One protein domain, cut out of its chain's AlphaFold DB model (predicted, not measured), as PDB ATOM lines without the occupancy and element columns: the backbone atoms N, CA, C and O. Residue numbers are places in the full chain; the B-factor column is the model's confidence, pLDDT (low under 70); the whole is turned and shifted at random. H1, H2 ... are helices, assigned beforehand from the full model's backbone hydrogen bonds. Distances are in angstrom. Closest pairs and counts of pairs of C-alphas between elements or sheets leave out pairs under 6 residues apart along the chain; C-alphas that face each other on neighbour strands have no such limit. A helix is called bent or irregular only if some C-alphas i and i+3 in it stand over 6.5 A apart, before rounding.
ATOM      1  N   ARG A   2       7.814  24.321 -40.441       90.19
ATOM      2  CA  ARG A   2       8.658  23.604 -41.417       90.19
ATOM      3  C   ARG A   2       7.932  23.685 -42.763       90.19
ATOM      4  O   ARG A   2       7.173  22.794 -43.114       90.19
ATOM      5  N   ALA A   3       8.041  24.836 -43.409       88.19
ATOM      6  CA  ALA A   3       7.315  25.137 -44.635       88.19
ATOM      7  C   ALA A   3       8.259  25.805 -45.627       88.19
ATOM      8  O   ALA A   3       9.199  26.472 -45.189       88.19
ATOM      9  N   THR A   4       8.007  25.641 -46.924       87.19
ATOM     10  CA  THR A   4       8.787  26.267 -47.997       87.19
ATOM     11  C   THR A   4       8.924  27.780 -47.750       87.19
ATOM     12  O   THR A   4       7.935  28.429 -47.406       87.19
ATOM     13  N   PRO A   5      10.130  28.374 -47.871       86.12
ATOM     14  CA  PRO A   5      11.395  27.772 -48.314       86.12
ATOM     15  C   PRO A   5      12.209  27.078 -47.205       86.12
ATOM     16  O   PRO A   5      13.245  26.496 -47.492       86.12
ATOM     17  N   PHE A   6      11.770  27.117 -45.946       91.06
ATOM     18  CA  PHE A   6      12.502  26.600 -44.780       91.06
ATOM     19  C   PHE A   6      11.989  25.225 -44.341       91.06
ATOM     20  O   PHE A   6      11.562  25.031 -43.191       91.06
ATOM     21  N   GLU A   7      12.011  24.270 -45.259       87.62
ATOM     22  CA  GLU A   7      11.603  22.885 -45.016       87.62
ATOM     23  C   GLU A   7      12.527  22.187 -44.008       87.62
ATOM     24  O   GLU A   7      13.477  22.773 -43.470       87.62
ATOM     25  N   ASP A   8      12.192  20.951 -43.646       86.12
ATOM     26  CA  ASP A   8      13.098  20.152 -42.830       86.12
ATOM     27  C   ASP A   8      14.269  19.650 -43.677       86.12
ATOM     28  O   ASP A   8      14.120  19.336 -44.855       86.12
ATOM     29  N   ALA A   9      15.447  19.577 -43.069       85.25
ATOM     30  CA  ALA A   9      16.667  19.148 -43.740       85.25
ATOM     31  C   ALA A   9      17.415  18.137 -42.871       85.25
ATOM     32  O   ALA A   9      17.153  18.006 -41.676       85.25
ATOM     33  N   SER A  10      18.414  17.470 -43.451       82.38
ATOM     34  CA  SER A  10      19.254  16.493 -42.738       82.38
ATOM     35  C   SER A  10      19.893  17.049 -41.458       82.38
ATOM     36  O   SER A  10      20.189  16.295 -40.532       82.38
ATOM     37  N   ARG A  11      20.108  18.369 -41.388       87.00
ATOM     38  CA  ARG A  11      20.567  19.092 -40.197       87.00
ATOM     39  C   ARG A  11      19.790  20.394 -40.042       87.00
ATOM     40  O   ARG A  11      19.736  21.187 -40.978       87.00
ATOM     41  N   ILE A  12      19.297  20.679 -38.833       85.69
ATOM     42  CA  ILE A  12      18.550  21.915 -38.521       85.69
ATOM     43  C   ILE A  12      19.360  23.196 -38.788       85.69
ATOM     44  O   ILE A  12      18.797  24.268 -38.987       85.69
ATOM     45  N   GLN A  13      20.691  23.106 -38.819       86.62
ATOM     46  CA  GLN A  13      21.574  24.218 -39.160       86.62
ATOM     47  C   GLN A  13      21.349  24.733 -40.588       86.62
ATOM     48  O   GLN A  13      21.563  25.921 -40.816       86.62
ATOM     49  N   ILE A  14      20.885  23.887 -41.514       88.25
ATOM     50  CA  ILE A  14      20.638  24.255 -42.915       88.25
ATOM     51  C   ILE A  14      19.511  25.301 -43.013       88.25
ATOM     52  O   ILE A  14      19.830  26.445 -43.345       88.25
ATOM     53  N   PRO A  15      18.253  25.026 -42.603       88.56
ATOM     54  CA  PRO A  15      17.173  26.017 -42.690       88.56
ATOM     55  C   PRO A  15      17.433  27.253 -41.818       88.56
ATOM     56  O   PRO A  15      17.038  28.367 -42.161       88.56
ATOM     57  N   LYS A  16      18.165  27.103 -40.702       89.44
ATOM     58  CA  LYS A  16      18.627  28.250 -39.901       89.44
ATOM     59  C   LYS A  16      19.586  29.153 -40.683       89.44
ATOM     60  O   LYS A  16      19.510  30.374 -40.561       89.44
ATOM     61  N   SER A  17      20.505  28.572 -41.452       87.69
ATOM     62  CA  SER A  17      21.458  29.328 -42.271       87.69
ATOM     63  C   SER A  17      20.779  30.025 -43.452       87.69
ATOM     64  O   SER A  17      21.100  31.179 -43.738       87.69
ATOM     65  N   GLU A  18      19.785  29.383 -44.069       90.25
ATOM     66  CA  GLU A  18      18.971  29.965 -45.138       90.25
ATOM     67  C   GLU A  18      18.171  31.163 -44.629       90.25
ATOM     68  O   GLU A  18      18.217  32.232 -45.232       90.25
ATOM     69  N   PHE A  19      17.519  31.027 -43.469       89.94
ATOM     70  CA  PHE A  19      16.779  32.122 -42.844       89.94
ATOM     71  C   PHE A  19      17.680  33.328 -42.544       89.94
ATOM     72  O   PHE A  19      17.358  34.459 -42.906       89.94
ATOM     73  N   ARG A  20      18.864  33.093 -41.959       88.50
ATOM     74  CA  ARG A  20      19.860  34.154 -41.715       88.50
ATOM     75  C   ARG A  20      20.330  34.817 -43.008       88.50
ATOM     76  O   ARG A  20      20.485  36.034 -43.049       88.50
ATOM     77  N   SER A  21      20.541  34.027 -44.057       89.12
ATOM     78  CA  SER A  21      20.954  34.532 -45.369       89.12
ATOM     79  C   SER A  21      19.860  35.396 -45.995       89.12
ATOM     80  O   SER A  21      20.153  36.477 -46.498       89.12
ATOM     81  N   MET A  22      18.596  34.979 -45.892       89.38
ATOM     82  CA  MET A  22      17.447  35.765 -46.338       89.38
ATOM     83  C   MET A  22      17.352  37.101 -45.591       89.38
ATOM     84  O   MET A  22      17.266  38.141 -46.239       89.38
ATOM     85  N   LEU A  23      17.439  37.098 -44.255       87.12
ATOM     86  CA  LEU A  23      17.439  38.332 -43.459       87.12
ATOM     87  C   LEU A  23      18.601  39.256 -43.840       87.12
ATOM     88  O   LEU A  23      18.398  40.444 -44.085       87.12
ATOM     89  N   SER A  24      19.812  38.704 -43.969       84.81
ATOM     90  CA  SER A  24      20.980  39.464 -44.422       84.81
ATOM     91  C   SER A  24      20.761  40.076 -45.805       84.81
ATOM     92  O   SER A  24      21.228  41.186 -46.051       84.81
ATOM     93  N   ASN A  25      20.110  39.368 -46.726       87.19
ATOM     94  CA  ASN A  25      19.848  39.877 -48.070       87.19
ATOM     95  C   ASN A  25      18.805  40.997 -48.051       87.19
ATOM     96  O   ASN A  25      19.002  42.013 -48.714       87.19
ATOM     97  N   ILE A  26      17.746  40.862 -47.247       85.56
ATOM     98  CA  ILE A  26      16.737  41.915 -47.067       85.56
ATOM     99  C   ILE A  26      17.386  43.191 -46.521       85.56
ATOM    100  O   ILE A  26      17.154  44.264 -47.071       85.56
ATOM    101  N   LEU A  27      18.238  43.082 -45.498       81.88
ATOM    102  CA  LEU A  27      18.935  44.235 -44.919       81.88
ATOM    103  C   LEU A  27      19.892  44.896 -45.917       81.88
ATOM    104  O   LEU A  27      19.902  46.117 -46.044       81.88
ATOM    105  N   LYS A  28      20.668  44.103 -46.668       82.62
ATOM    106  CA  LYS A  28      21.586  44.625 -47.695       82.62
ATOM    107  C   LYS A  28      20.848  45.364 -48.810       82.62
ATOM    108  O   LYS A  28      21.313  46.415 -49.239       82.62
ATOM    109  N   ASN A  29      19.713  44.830 -49.253       83.94
ATOM    110  CA  ASN A  29      18.920  45.422 -50.330       83.94
ATOM    111  C   ASN A  29      18.168  46.685 -49.890       83.94
ATOM    112  O   ASN A  29      17.784  47.482 -50.736       83.94
ATOM    113  N   ASN A  30      17.978  46.880 -48.584       82.62
ATOM    114  CA  ASN A  30      17.242  48.002 -48.003       82.62
ATOM    115  C   ASN A  30      18.141  48.861 -47.103       82.62
ATOM    116  O   ASN A  30      17.705  49.357 -46.067       82.62
ATOM    117  N   ARG A  31      19.417  49.013 -47.474       69.19
ATOM    118  CA  ARG A  31      20.440  49.650 -46.631       69.19
ATOM    119  C   ARG A  31      20.085  51.086 -46.224       69.19
ATOM    120  O   ARG A  31      20.323  51.449 -45.081       69.19
ATOM    121  N   GLU A  32      19.441  51.841 -47.115       69.25
ATOM    122  CA  GLU A  32      18.925  53.191 -46.831       69.25
ATOM    123  C   GLU A  32      17.856  53.191 -45.722       69.25
ATOM    124  O   GLU A  32      17.834  54.082 -44.878       69.25
ATOM    125  N   LEU A  33      17.006  52.158 -45.660       64.88
ATOM    126  CA  LEU A  33      16.034  51.982 -44.575       64.88
ATOM    127  C   LEU A  33      16.729  51.539 -43.281       64.88
ATOM    128  O   LEU A  33      16.380  52.014 -42.201       64.88
ATOM    129  N   GLY A  34      17.741  50.673 -43.390       62.56
ATOM    130  CA  GLY A  34      18.535  50.183 -42.261       62.56
ATOM    131  C   GLY A  34      19.253  51.288 -41.479       62.56
ATOM    132  O   GLY A  34      19.329  51.203 -40.257       62.56
ATOM    133  N   GLU A  35      19.713  52.346 -42.153       64.44
ATOM    134  CA  GLU A  35      20.330  53.512 -41.497       64.44
ATOM    135  C   GLU A  35      19.325  54.330 -40.665       64.44
ATOM    136  O   GLU A  35      19.700  54.883 -39.637       64.44
ATOM    137  N   SER A  36      18.041  54.347 -41.046       63.84
ATOM    138  CA  SER A  36      16.981  55.063 -40.312       63.84
ATOM    139  C   SER A  36      16.345  54.267 -39.162       63.84
ATOM    140  O   SER A  36      15.756  54.853 -38.259       63.84
ATOM    141  N   ILE A  37      16.465  52.935 -39.178       63.91
ATOM    142  CA  ILE A  37      15.927  52.032 -38.140       63.91
ATOM    143  C   ILE A  37      16.900  51.906 -36.944       63.91
ATOM    144  O   ILE A  37      16.516  51.456 -35.867       63.91
ATOM    145  N   GLY A  38      18.155  52.339 -37.107       54.81
ATOM    146  CA  GLY A  38      19.292  52.032 -36.233       54.81
ATOM    147  C   GLY A  38      19.360  52.680 -34.845       54.81
ATOM    148  O   GLY A  38      20.415  52.584 -34.223       54.81
ATOM    149  N   GLU A  39      18.306  53.314 -34.326       52.28
ATOM    150  CA  GLU A  39      18.371  53.955 -33.001       52.28
ATOM    151  C   GLU A  39      17.684  53.176 -31.871       52.28
ATOM    152  O   GLU A  39      17.970  53.467 -30.710       52.28
ATOM    153  N   HIS A  40      16.825  52.182 -32.140       48.72
ATOM    154  CA  HIS A  40      16.133  51.421 -31.085       48.72
ATOM    155  C   HIS A  40      16.242  49.894 -31.265       48.72
ATOM    156  O   HIS A  40      15.656  49.313 -32.170       48.72
ATOM    157  N   GLU A  41      16.949  49.293 -30.305       50.66
ATOM    158  CA  GLU A  41      16.659  48.012 -29.639       50.66
ATOM    159  C   GLU A  41      16.883  46.650 -30.342       50.66
ATOM    160  O   GLU A  41      16.410  46.343 -31.430       50.66
ATOM    161  N   ASP A  42      17.572  45.809 -29.558       52.88
ATOM    162  CA  ASP A  42      17.704  44.348 -29.552       52.88
ATOM    163  C   ASP A  42      18.444  43.654 -30.718       52.88
ATOM    164  O   ASP A  42      17.875  43.063 -31.635       52.88
ATOM    165  N   THR A  43      19.775  43.604 -30.598       53.91
ATOM    166  CA  THR A  43      20.681  42.729 -31.371       53.91
ATOM    167  C   THR A  43      20.619  41.255 -30.930       53.91
ATOM    168  O   THR A  43      21.599  40.518 -31.061       53.91
ATOM    169  N   GLY A  44      19.481  40.813 -30.389       60.31
ATOM    170  CA  GLY A  44      19.254  39.438 -29.962       60.31
ATOM    171  C   GLY A  44      19.365  38.417 -31.102       60.31
ATOM    172  O   GLY A  44      19.430  38.744 -32.295       60.31
ATOM    173  N   ASP A  45      19.380  37.138 -30.724       70.50
ATOM    174  CA  ASP A  45      19.402  36.031 -31.678       70.50
ATOM    175  C   ASP A  45      18.198  36.118 -32.630       70.50
ATOM    176  O   ASP A  45      17.048  35.934 -32.239       70.50
ATOM    177  N   GLN A  46      18.478  36.320 -33.921       78.88
ATOM    178  CA  GLN A  46      17.463  36.438 -34.982       78.88
ATOM    179  C   GLN A  46      16.581  35.185 -35.125       78.88
ATOM    180  O   GLN A  46      15.532  35.217 -35.759       78.88
ATOM    181  N   ILE A  47      17.021  34.058 -34.558       85.00
ATOM    182  CA  ILE A  47      16.245  32.824 -34.466       85.00
ATOM    183  C   ILE A  47      15.899  32.612 -33.000       85.00
ATOM    184  O   ILE A  47      16.743  32.177 -32.217       85.00
ATOM    185  N   THR A  48      14.645  32.872 -32.649       88.56
ATOM    186  CA  THR A  48      14.206  32.831 -31.255       88.56
ATOM    187  C   THR A  48      14.058  31.402 -30.725       88.56
ATOM    188  O   THR A  48      13.889  30.427 -31.470       88.56
ATOM    189  N   SER A  49      14.074  31.267 -29.398       89.50
ATOM    190  CA  SER A  49      13.770  30.013 -28.698       89.50
ATOM    191  C   SER A  49      12.398  29.456 -29.094       89.50
ATOM    192  O   SER A  49      12.265  28.256 -29.334       89.50
ATOM    193  N   GLU A  50      11.407  30.333 -29.273       90.31
ATOM    194  CA  GLU A  50      10.054  29.963 -29.703       90.31
ATOM    195  C   GLU A  50      10.013  29.408 -31.128       90.31
ATOM    196  O   GLU A  50       9.349  28.402 -31.371       90.31
ATOM    197  N   MET A  51      10.780  29.975 -32.069       91.00
ATOM    198  CA  MET A  51      10.883  29.415 -33.423       91.00
ATOM    199  C   MET A  51      11.399  27.970 -33.399       91.00
ATOM    200  O   MET A  51      10.907  27.124 -34.153       91.00
ATOM    201  N   ASN A  52      12.365  27.675 -32.521       91.19
ATOM    202  CA  ASN A  52      12.865  26.314 -32.328       91.19
ATOM    203  C   ASN A  52      11.807  25.418 -31.676       91.19
ATOM    204  O   ASN A  52      11.568  24.320 -32.176       91.19
ATOM    205  N   ARG A  53      11.147  25.892 -30.608       94.12
ATOM    206  CA  ARG A  53      10.083  25.158 -29.909       94.12
ATOM    207  C   ARG A  53       8.973  24.754 -30.868       94.12
ATOM    208  O   ARG A  53       8.686  23.569 -30.985       94.12
ATOM    209  N   ILE A  54       8.421  25.713 -31.612       94.06
ATOM    210  CA  ILE A  54       7.336  25.470 -32.566       94.06
ATOM    211  C   ILE A  54       7.781  24.472 -33.632       94.06
ATOM    212  O   ILE A  54       7.023  23.570 -33.952       94.06
ATOM    213  N   ARG A  55       9.012  24.566 -34.167       92.62
ATOM    214  CA  ARG A  55       9.504  23.576 -35.147       92.62
ATOM    215  C   ARG A  55       9.583  22.158 -34.583       92.62
ATOM    216  O   ARG A  55       9.475  21.235 -35.382       92.62
ATOM    217  N   MET A  56       9.770  21.963 -33.278       92.62
ATOM    218  CA  MET A  56       9.854  20.631 -32.659       92.62
ATOM    219  C   MET A  56       8.488  19.985 -32.390       92.62
ATOM    220  O   MET A  56       8.440  18.778 -32.171       92.62
ATOM    221  N   LEU A  57       7.400  20.755 -32.435       95.00
ATOM    222  CA  LEU A  57       6.044  20.251 -32.225       95.00
ATOM    223  C   LEU A  57       5.605  19.279 -33.333       95.00
ATOM    224  O   LEU A  57       6.125  19.297 -34.460       95.00
TER     225      LEU A  57
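AT A GLANCE: This is residues 2 to 57 of the 194 residues of an uncharacterized protein of Shewanella psychrophila (UniProt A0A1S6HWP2). Picture a long, loose U laid on its side: the helix H1 makes one long side, the short helix H2 turns the corner at its far end, and the link after H2 folds back along the length of H1 to the helix H3, which ends near the end of the U where H1 begins. Residues 2 to 12, ahead of H1, loop round at that same end, and the U is only loosely formed, as no helix touches another. The printed part has 56 residues with three named helices, in the order H1, H2, H3, and no named strand; the class is all helix, with 32 residues in the helices. The whole is loose, with a radius of gyration of the C-alphas of 13.6 A, and elongated, spanning 37 by 21 by 15 A along its three main axes.

HOW THE PARTS SIT: Begin with the longest helix, H1, residues 13 to 29; it touches no helix. At its far end look for H2, residues 31 to 37, which is joined to H1 by a tight link of 1 residue, Asn 30. H1 and H2 are close but not clearly touching, with 1 pair of C-alphas within 8 A: the closest are those of Leu 27 and Gly 34, 6.5 A apart. Their lines stand at 88 degrees, about perpendicular, and their centres are 17.5 A apart. Now go on to H3, residues 49 to 56, which touches no helix. H1 and H3 are apart, with no C-alpha of the one within 8 A of the other. H2 and H3 are apart by the same test, though they follow each other in the chain. In the backbones of H1 and H3 every O i to N i+4 pair is within hydrogen-bond range; in H2 it is 2 of 3. None of the three helices is bent or irregular.

IN THESE COORDINATES: Find C-alpha 13 of Gln 13 at (21.574, 24.218, -39.160); from there H1 runs 17 residues to C-alpha 29 at (18.920, 45.422, -50.330), a length of 24.1 A from first to last C-alpha, and you can watch the y value climb. H2 begins at Arg 31 and ends at Ile 37, with its 7 residues between C-alpha 31 at (20.440, 49.650, -46.631) and C-alpha 37 at (15.927, 52.032, -38.140); here the change is greatest in z. In the link that follows, look at C-alpha 42 of Asp 42, at (17.704, 44.348, -29.552), where y is already falling. H3 takes up 8 residues, from Ser 49 to Met 56, and is 10.9 A long; its last C-alpha, 56, stands at (9.854, 20.631, -32.659).

THE WHOLE: Look first for the two C-alphas farthest apart, those of Ser 10 and Glu 39, at 38.7 A; those of the first and last printed residues, Arg 2 and Leu 57, are 10.1 A apart. The printed part runs from 2 to 57 with no cut. The link from H2 to H3, with 11 residues, is long. Residues 28 to 33, of which 31 to 33 belong to H2, stand free, and so do residues 36 to 45. Without these stretches the body has 40 residues and spans 37 by 19 by 15 A, with a radius of gyration of 11.1 A. In the B-factor column the mean pLDDT of the printed part is 80.5; the model's confidence is low, under 70, at residues 31 to 44. The mean pLDDT is 87 for H1, 65 for H2 and 92 for H3.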